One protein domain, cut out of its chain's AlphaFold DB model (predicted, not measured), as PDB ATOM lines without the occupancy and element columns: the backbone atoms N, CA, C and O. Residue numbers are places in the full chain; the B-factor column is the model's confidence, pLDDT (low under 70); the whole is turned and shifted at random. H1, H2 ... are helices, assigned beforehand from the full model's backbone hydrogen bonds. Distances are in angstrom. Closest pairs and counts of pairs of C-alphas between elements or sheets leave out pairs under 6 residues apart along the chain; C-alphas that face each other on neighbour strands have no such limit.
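AT A GLANCE: This is residues 8 to 69 of the 71 residues of the protein "Exopolyphosphatase domain protein" of Mycobacterium xenopi 3993 (UniProt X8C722). Two small groups of helices sit at opposite ends of the domain, with a winding stretch, residues 31 to 46, between them that has no named element. At one end H1 and the shorter H2 meet at a steep tilt; at the other end is H4, the longest helix, with the very short H3 near its first residues. The printed part has 62 residues with four named helices in the order H1, H2, H3, H4 and no named strand; its class is all helix. It is only just compact, close to loose, with a radius of gyration of the C-alphas of 12.2 A, and it spans 29 by 24 by 18 A.

HOW THE PARTS SIT: H1, residues 8 to 16, touches H2, residues 25 to 30; their closest C-alphas, those of Leu 11 and Ala 25, are 5.2 A apart. They run opposite ways at a steep tilt of 68 degrees, only just short of about perpendicular. H3, residues 47 to 50, is apart from H1 and H2. H4, residues 57 to 68, only just touches H3, with 3 pairs of C-alphas within 8 A, and does so with residues 58 to 59 alone; the closest C-alphas are those of Gly 47 and Gly 59, 6.8 A apart. H4 is apart from H1 and H2. Every O i to N i+4 pair is within hydrogen-bond range in H1, H2 and H4, while H3 is too short for such a pair.

IN THESE COORDINATES: H1 begins at C-alpha 8, (157.892, 195.449, 110.023), and is 12.8 A long. H2 is 8.5 A and H3 5.3 A long. H4, 17.1 A long, ends at C-alpha 68, (149.048, 192.417, 138.082).

THE WHOLE: The C-alphas of Gly 23 and Arg 68, the two farthest apart, are 33.5 A apart. The link from H2 to H3 is long, and the other two are short. The printed part has no cut, and no printed residue is under 70 in pLDDT.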
ATOM      1  N   PRO A   8     156.913 196.488 110.367       98.38
ATOM      2  CA  PRO A   8     157.892 195.449 110.023       98.38
ATOM      3  C   PRO A   8     158.750 194.990 111.208       98.38
ATOM      4  O   PRO A   8     159.194 193.844 111.245       98.38
ATOM      5  N   PHE A   9     158.958 195.857 112.204       98.31
ATOM      6  CA  PHE A   9     159.765 195.520 113.377       98.31
ATOM      7  C   PHE A   9     159.115 194.458 114.262       98.31
ATOM      8  O   PHE A   9     159.830 193.757 114.974       98.31
ATOM      9  N   THR A  10     157.791 194.307 114.224       98.50
ATOM     10  CA  THR A  10     157.098 193.245 114.963       98.50
ATOM     11  C   THR A  10     157.508 191.868 114.446       98.50
ATOM     12  O   THR A  10     157.772 190.979 115.251       98.50
ATOM     13  N   LEU A  11     157.641 191.705 113.124       98.75
ATOM     14  CA  LEU A  11     158.072 190.443 112.516       98.75
ATOM     15  C   LEU A  11     159.503 190.109 112.947       98.75
ATOM     16  O   LEU A  11     159.748 189.034 113.481       98.75
ATOM     17  N   ILE A  12     160.420 191.068 112.797       98.56
ATOM     18  CA  ILE A  12     161.836 190.890 113.150       98.56
ATOM     19  C   ILE A  12     161.986 190.528 114.633       98.56
ATOM     20  O   ILE A  12     162.715 189.605 114.971       98.56
ATOM     21  N   GLN A  13     161.270 191.213 115.530       98.81
ATOM     22  CA  GLN A  13     161.331 190.918 116.964       98.81
ATOM     23  C   GLN A  13     160.814 189.515 117.304       98.81
ATOM     24  O   GLN A  13     161.378 188.882 118.186       98.81
ATOM     25  N   LEU A  14     159.771 189.013 116.634       98.75
ATOM     26  CA  LEU A  14     159.276 187.651 116.878       98.75
ATOM     27  C   LEU A  14     160.335 186.590 116.547       98.75
ATOM     28  O   LEU A  14     160.496 185.631 117.303       98.75
ATOM     29  N   GLU A  15     161.070 186.796 115.455       98.81
ATOM     30  CA  GLU A  15     162.143 185.904 115.009       98.81
ATOM     31  C   GLU A  15     163.372 186.008 115.921       98.81
ATOM     32  O   GLU A  15     163.853 184.999 116.430       98.81
ATOM     33  N   GLU A  16     163.850 187.225 116.198       98.75
ATOM     34  CA  GLU A  16     165.047 187.461 117.021       98.75
ATOM     35  C   GLU A  16     164.847 187.073 118.496       98.75
ATOM     36  O   GLU A  16     165.796 186.690 119.178       98.75
ATOM     37  N   LEU A  17     163.610 187.129 119.001       98.56
ATOM     38  CA  LEU A  17     163.264 186.642 120.342       98.56
ATOM     39  C   LEU A  17     162.990 185.128 120.377       98.56
ATOM     40  O   LEU A  17     162.740 184.586 121.454       98.56
ATOM     41  N   GLY A  18     163.050 184.436 119.233       98.38
ATOM     42  CA  GLY A  18     162.958 182.979 119.143       98.38
ATOM     43  C   GLY A  18     161.548 182.403 119.289       98.38
ATOM     44  O   GLY A  18     161.406 181.224 119.612       98.38
ATOM     45  N   PHE A  19     160.498 183.197 119.065       98.31
ATOM     46  CA  PHE A  19     159.116 182.696 119.086       98.31
ATOM     47  C   PHE A  19     158.743 181.924 117.812       98.31
ATOM     48  O   PHE A  19     157.829 181.099 117.834       98.31
ATOM     49  N   CYS A  20     159.459 182.178 116.720       98.56
ATOM     50  CA  CYS A  20     159.391 181.457 115.453       98.56
ATOM     51  C   CYS A  20     160.768 181.449 114.775       98.56
ATOM     52  O   CYS A  20     161.667 182.191 115.179       98.56
ATOM     53  N   GLY A  21     160.946 180.622 113.744       98.56
ATOM     54  CA  GLY A  21     162.147 180.631 112.917       98.56
ATOM     55  C   GLY A  21     162.265 181.887 112.051       98.56
ATOM     56  O   GLY A  21     161.311 182.645 111.855       98.56
ATOM     57  N   LYS A  22     163.463 182.108 111.503       98.50
ATOM     58  CA  LYS A  22     163.745 183.239 110.611       98.50
ATOM     59  C   LYS A  22     162.898 183.157 109.335       98.50
ATOM     60  O   LYS A  22     162.940 182.150 108.634       98.50
ATOM     61  N   GLY A  23     162.184 184.231 109.006       98.44
ATOM     62  CA  GLY A  23     161.220 184.309 107.907       98.44
ATOM     63  C   GLY A  23     159.836 183.713 108.206       98.44
ATOM     64  O   GLY A  23     158.964 183.769 107.337       98.44
ATOM     65  N   GLU A  24     159.610 183.155 109.399       98.75
ATOM     66  CA  GLU A  24     158.360 182.470 109.761       98.75
ATOM     67  C   GLU A  24     157.357 183.378 110.493       98.75
ATOM     68  O   GLU A  24     156.209 182.980 110.701       98.75
ATOM     69  N   ALA A  25     157.730 184.612 110.859       98.81
ATOM     70  CA  ALA A  25     156.851 185.490 111.638       98.81
ATOM     71  C   ALA A  25     155.519 185.801 110.938       98.81
ATOM     72  O   ALA A  25     154.495 185.953 111.603       98.81
ATOM     73  N   LYS A  26     155.504 185.859 109.599       98.56
ATOM     74  CA  LYS A  26     154.270 186.074 108.822       98.56
ATOM     75  C   LYS A  26     153.240 184.962 109.057       98.56
ATOM     76  O   LYS A  26     152.059 185.259 109.201       98.56
ATOM     77  N   ASP A  27     153.696 183.712 109.128       98.62
ATOM     78  CA  ASP A  27     152.835 182.539 109.286       98.62
ATOM     79  C   ASP A  27     152.441 182.402 110.757       98.62
ATOM     80  O   ASP A  27     151.270 182.223 111.073       98.62
ATOM     81  N   PHE A  28     153.393 182.647 111.668       98.44
ATOM     82  CA  PHE A  28     153.133 182.746 113.103       98.44
ATOM     83  C   PHE A  28     151.991 183.727 113.413       98.44
ATOM     84  O   PHE A  28     151.101 183.407 114.199       98.44
ATOM     85  N   ILE A  29     152.001 184.911 112.794       98.44
ATOM     86  CA  ILE A  29     150.946 185.919 112.948       98.44
ATOM     87  C   ILE A  29     149.647 185.473 112.264       98.44
ATOM     88  O   ILE A  29     148.591 185.564 112.887       98.44
ATOM     89  N   ALA A  30     149.710 184.989 111.019       98.50
ATOM     90  CA  ALA A  30     148.533 184.577 110.247       98.50
ATOM     91  C   ALA A  30     147.740 183.438 110.912       98.50
ATOM     92  O   ALA A  30     146.516 183.402 110.801       98.50
ATOM     93  N   ASP A  31     148.418 182.572 111.667       97.69
ATOM     94  CA  ASP A  31     147.809 181.506 112.471       97.69
ATOM     95  C   ASP A  31     147.094 182.022 113.740       97.69
ATOM     96  O   ASP A  31     146.613 181.236 114.558       97.69
ATOM     97  N   GLY A  32     147.047 183.341 113.953       98.38
ATOM     98  CA  GLY A  32     146.396 183.971 115.100       98.38
ATOM     99  C   GLY A  32     147.190 183.856 116.404       98.38
ATOM    100  O   GLY A  32     146.647 184.077 117.486       98.38
ATOM    101  N   ALA A  33     148.484 183.515 116.347       98.44
ATOM    102  CA  ALA A  33     149.281 183.303 117.555       98.44
ATOM    103  C   ALA A  33     149.379 184.553 118.445       98.44
ATOM    104  O   ALA A  33     149.534 184.405 119.658       98.44
ATOM    105  N   ILE A  34     149.291 185.745 117.843       98.50
ATOM    106  CA  ILE A  34     149.440 187.042 118.514       98.50
ATOM    107  C   ILE A  34     148.135 187.656 119.034       98.50
ATOM    108  O   ILE A  34     148.174 188.681 119.716       98.50
ATOM    109  N   GLU A  35     146.996 187.040 118.718       98.06
ATOM    110  CA  GLU A  35     145.673 187.525 119.105       98.06
ATOM    111  C   GLU A  35     145.442 187.425 120.620       98.06
ATOM    112  O   GLU A  35     146.109 186.671 121.339       98.06
ATOM    113  N   ILE A  36     144.428 188.137 121.123       96.38
ATOM    114  CA  ILE A  36     143.918 187.900 122.479       96.38
ATOM    115  C   ILE A  36     143.393 186.457 122.551       96.38
ATOM    116  O   ILE A  36     142.498 186.073 121.804       96.38
ATOM    117  N   GLY A  37     143.958 185.653 123.459       95.31
ATOM    118  CA  GLY A  37     143.667 184.217 123.571       95.31
ATOM    119  C   GLY A  37     144.540 183.316 122.688       95.31
ATOM    120  O   GLY A  37     144.463 182.095 122.811       95.31
ATOM    121  N   GLY A  38     145.400 183.896 121.843       97.25
ATOM    122  CA  GLY A  38     146.447 183.178 121.122       97.25
ATOM    123  C   GLY A  38     147.551 182.661 122.051       97.25
ATOM    124  O   GLY A  38     147.574 182.930 123.254       97.25
ATOM    125  N   ARG A  39     148.506 181.908 121.490       96.56
ATOM    126  CA  ARG A  39     149.615 181.330 122.276       96.56
ATOM    127  C   ARG A  39     150.624 182.366 122.780       96.56
ATOM    128  O   ARG A  39     151.333 182.090 123.743       96.56
ATOM    129  N   LEU A  40     150.713 183.526 122.131       97.88
ATOM    130  CA  LEU A  40     151.598 184.623 122.507       97.88
ATOM    131  C   LEU A  40     150.905 185.974 122.263       97.88
ATOM    132  O   LEU A  40     151.282 186.685 121.332       97.88
ATOM    133  N   PRO A  41     149.915 186.360 123.087       97.56
ATOM    134  CA  PRO A  41     149.276 187.661 122.947       97.56
ATOM    135  C   PRO A  41     150.316 188.775 123.106       97.56
ATOM    136  O   PRO A  41     151.041 188.826 124.106       97.56
ATOM    137  N   ILE A  42     150.402 189.673 122.127       97.94
ATOM    138  CA  ILE A  42     151.280 190.849 122.182       97.94
ATOM    139  C   ILE A  42     150.462 192.123 122.017       97.94
ATOM    140  O   ILE A  42     149.392 192.123 121.422       97.94
ATOM    141  N   ASN A  43     150.999 193.228 122.532       98.06
ATOM    142  CA  ASN A  43     150.481 194.574 122.302       98.06
ATOM    143  C   ASN A  43     148.977 194.732 122.613       98.06
ATOM    144  O   ASN A  43     148.303 195.511 121.958       98.06
ATOM    145  N   THR A  44     148.480 194.086 123.675       97.44
ATOM    146  CA  THR A  44     147.063 194.057 124.115       97.44
ATOM    147  C   THR A  44     146.412 195.426 124.330       97.44
ATOM    148  O   THR A  44     145.207 195.565 124.155       97.44
ATOM    149  N   HIS A  45     147.199 196.453 124.651       97.56
ATOM    150  CA  HIS A  45     146.763 197.857 124.699       97.56
ATOM    151  C   HIS A  45     146.602 198.553 123.328       97.56
ATOM    152  O   HIS A  45     146.151 199.688 123.281       97.56
ATOM    153  N   GLY A  46     146.995 197.920 122.218       98.12
ATOM    154  CA  GLY A  46     147.027 198.507 120.869       98.12
ATOM    155  C   GLY A  46     148.422 198.880 120.348       98.12
ATOM    156  O   GLY A  46     148.562 199.202 119.171       98.12
ATOM    157  N   GLY A  47     149.468 198.825 121.177       98.31
ATOM    158  CA  GLY A  47     150.835 199.139 120.740       98.31
ATOM    159  C   GLY A  47     151.106 200.639 120.648       98.31
ATOM    160  O   GLY A  47     150.262 201.473 120.973       98.31
ATOM    161  N   GLN A  48     152.294 200.994 120.169       98.56
ATOM    162  CA  GLN A  48     152.628 202.369 119.803       98.56
ATOM    163  C   GLN A  48     151.765 202.878 118.639       98.56
ATOM    164  O   GLN A  48     151.520 204.079 118.552       98.56
ATOM    165  N   LEU A  49     151.308 201.975 117.763       98.31
ATOM    166  CA  LEU A  49     150.471 202.300 116.604       98.31
ATOM    167  C   LEU A  49     149.006 202.569 116.964       98.31
ATOM    168  O   LEU A  49     148.384 203.413 116.327       98.31
ATOM    169  N   GLY A  50     148.450 201.842 117.936       98.19
ATOM    170  CA  GLY A  50     147.026 201.906 118.275       98.19
ATOM    171  C   GLY A  50     146.694 202.685 119.548       98.19
ATOM    172  O   GLY A  50     145.636 203.306 119.599       98.19
ATOM    173  N   GLU A  51     147.559 202.671 120.569       98.50
ATOM    174  CA  GLU A  51     147.292 203.361 121.843       98.50
ATOM    175  C   GLU A  51     147.815 204.801 121.812       98.50
ATOM    176  O   GLU A  51     147.053 205.765 121.817       98.50
ATOM    177  N   ALA A  52     149.141 204.934 121.810       98.44
ATOM    178  CA  ALA A  52     149.863 206.196 121.794       98.44
ATOM    179  C   ALA A  52     151.351 205.937 121.535       98.44
ATOM    180  O   ALA A  52     151.932 204.982 122.062       98.44
ATOM    181  N   TYR A  53     151.999 206.839 120.799       98.44
ATOM    182  CA  TYR A  53     153.442 206.795 120.599       98.44
ATOM    183  C   TYR A  53     154.177 207.560 121.708       98.44
ATOM    184  O   TYR A  53     154.535 208.725 121.549       98.44
ATOM    185  N   ILE A  54     154.395 206.903 122.852       98.38
ATOM    186  CA  ILE A  54     155.127 207.456 124.011       98.38
ATOM    187  C   ILE A  54     156.484 206.756 124.154       98.38
ATOM    188  O   ILE A  54     156.908 206.378 125.246       98.38
ATOM    189  N   HIS A  55     157.141 206.523 123.015       98.31
ATOM    190  CA  HIS A  55     158.469 205.911 122.908       98.31
ATOM    191  C   HIS A  55     158.623 204.666 123.808       98.31
ATOM    192  O   HIS A  55     159.646 204.458 124.457       98.31
ATOM    193  N   GLY A  56     157.581 203.829 123.856       97.75
ATOM    194  CA  GLY A  56     157.575 202.539 124.552       97.75
ATOM    195  C   GLY A  56     157.207 202.584 126.036       97.75
ATOM    196  O   GLY A  56     156.962 201.528 126.623       97.75
ATOM    197  N   MET A  57     157.096 203.763 126.654       98.56
ATOM    198  CA  MET A  57     156.801 203.873 128.090       98.56
ATOM    199  C   MET A  57     155.421 203.313 128.450       98.56
ATOM    200  O   MET A  57     155.256 202.625 129.458       98.56
ATOM    201  N   ASN A  58     154.435 203.554 127.593       97.94
ATOM    202  CA  ASN A  58     153.092 202.996 127.715       97.94
ATOM    203  C   ASN A  58     153.066 201.466 127.525       97.94
ATOM    204  O   ASN A  58     152.317 200.781 128.221       97.94
ATOM    205  N   GLY A  59     153.978 200.912 126.718       98.31
ATOM    206  CA  GLY A  59     154.179 199.465 126.609       98.31
ATOM    207  C   GLY A  59     154.677 198.832 127.912       98.31
ATOM    208  O   GLY A  59     154.191 197.775 128.309       98.31
ATOM    209  N   ILE A  60     155.589 199.489 128.634       98.38
ATOM    210  CA  ILE A  60     156.030 199.023 129.962       98.38
ATOM    211  C   ILE A  60     154.855 199.033 130.948       98.38
ATOM    212  O   ILE A  60     154.656 198.060 131.678       98.38
ATOM    213  N   ALA A  61     154.052 200.102 130.947       97.94
ATOM    214  CA  ALA A  61     152.865 200.192 131.792       97.94
ATOM    215  C   ALA A  61     151.870 199.056 131.503       97.94
ATOM    216  O   ALA A  61     151.353 198.452 132.442       97.94
ATOM    217  N   GLU A  62     151.650 198.713 130.232       97.69
ATOM    218  CA  GLU A  62     150.793 197.588 129.859       97.69
ATOM    219  C   GLU A  62     151.353 196.241 130.322       97.69
ATOM    220  O   GLU A  62     150.621 195.437 130.899       97.69
ATOM    221  N   GLY A  63     152.662 196.014 130.180       96.88
ATOM    222  CA  GLY A  63     153.310 194.823 130.737       96.88
ATOM    223  C   GLY A  63     153.071 194.682 132.246       96.88
ATOM    224  O   GLY A  63     152.760 193.594 132.731       96.88
ATOM    225  N   VAL A  64     153.129 195.790 132.992       97.69
ATOM    226  CA  VAL A  64     152.807 195.810 134.428       97.69
ATOM    227  C   VAL A  64     151.335 195.471 134.688       97.69
ATOM    228  O   VAL A  64     151.055 194.744 135.641       97.69
ATOM    229  N   ARG A  65     150.388 195.959 133.874       96.56
ATOM    230  CA  ARG A  65     148.959 195.618 134.021       96.56
ATOM    231  C   ARG A  65     148.717 194.123 133.823       96.56
ATOM    232  O   ARG A  65     148.075 193.514 134.675       96.56
ATOM    233  N   GLN A  66     149.292 193.532 132.774       95.38
ATOM    234  CA  GLN A  66     149.158 192.101 132.475       95.38
ATOM    235  C   GLN A  66     149.742 191.202 133.579       95.38
ATOM    236  O   GLN A  66     149.203 190.137 133.854       95.38
ATOM    237  N   LEU A  67     150.808 191.638 134.262       95.56
ATOM    238  CA  LEU A  67     151.387 190.907 135.399       95.56
ATOM    239  C   LEU A  67     150.585 191.045 136.702       95.56
ATOM    240  O   LEU A  67     150.706 190.199 137.585       95.56
ATOM    241  N   ARG A  68     149.818 192.130 136.860       96.12
ATOM    242  CA  ARG A  68     149.048 192.417 138.082       96.12
ATOM    243  C   ARG A  68     147.633 191.855 138.056       96.12
ATOM    244  O   ARG A  68     147.075 191.624 139.126       96.12
ATOM    245  N   ALA A  69     147.035 191.697 136.880       78.31
ATOM    246  CA  ALA A  69     145.689 191.156 136.774       78.31
ATOM    247  C   ALA A  69     145.692 189.653 137.128       78.31
ATOM    248  O   ALA A  69     146.469 188.900 136.533       78.31
TER     249      ALA A  69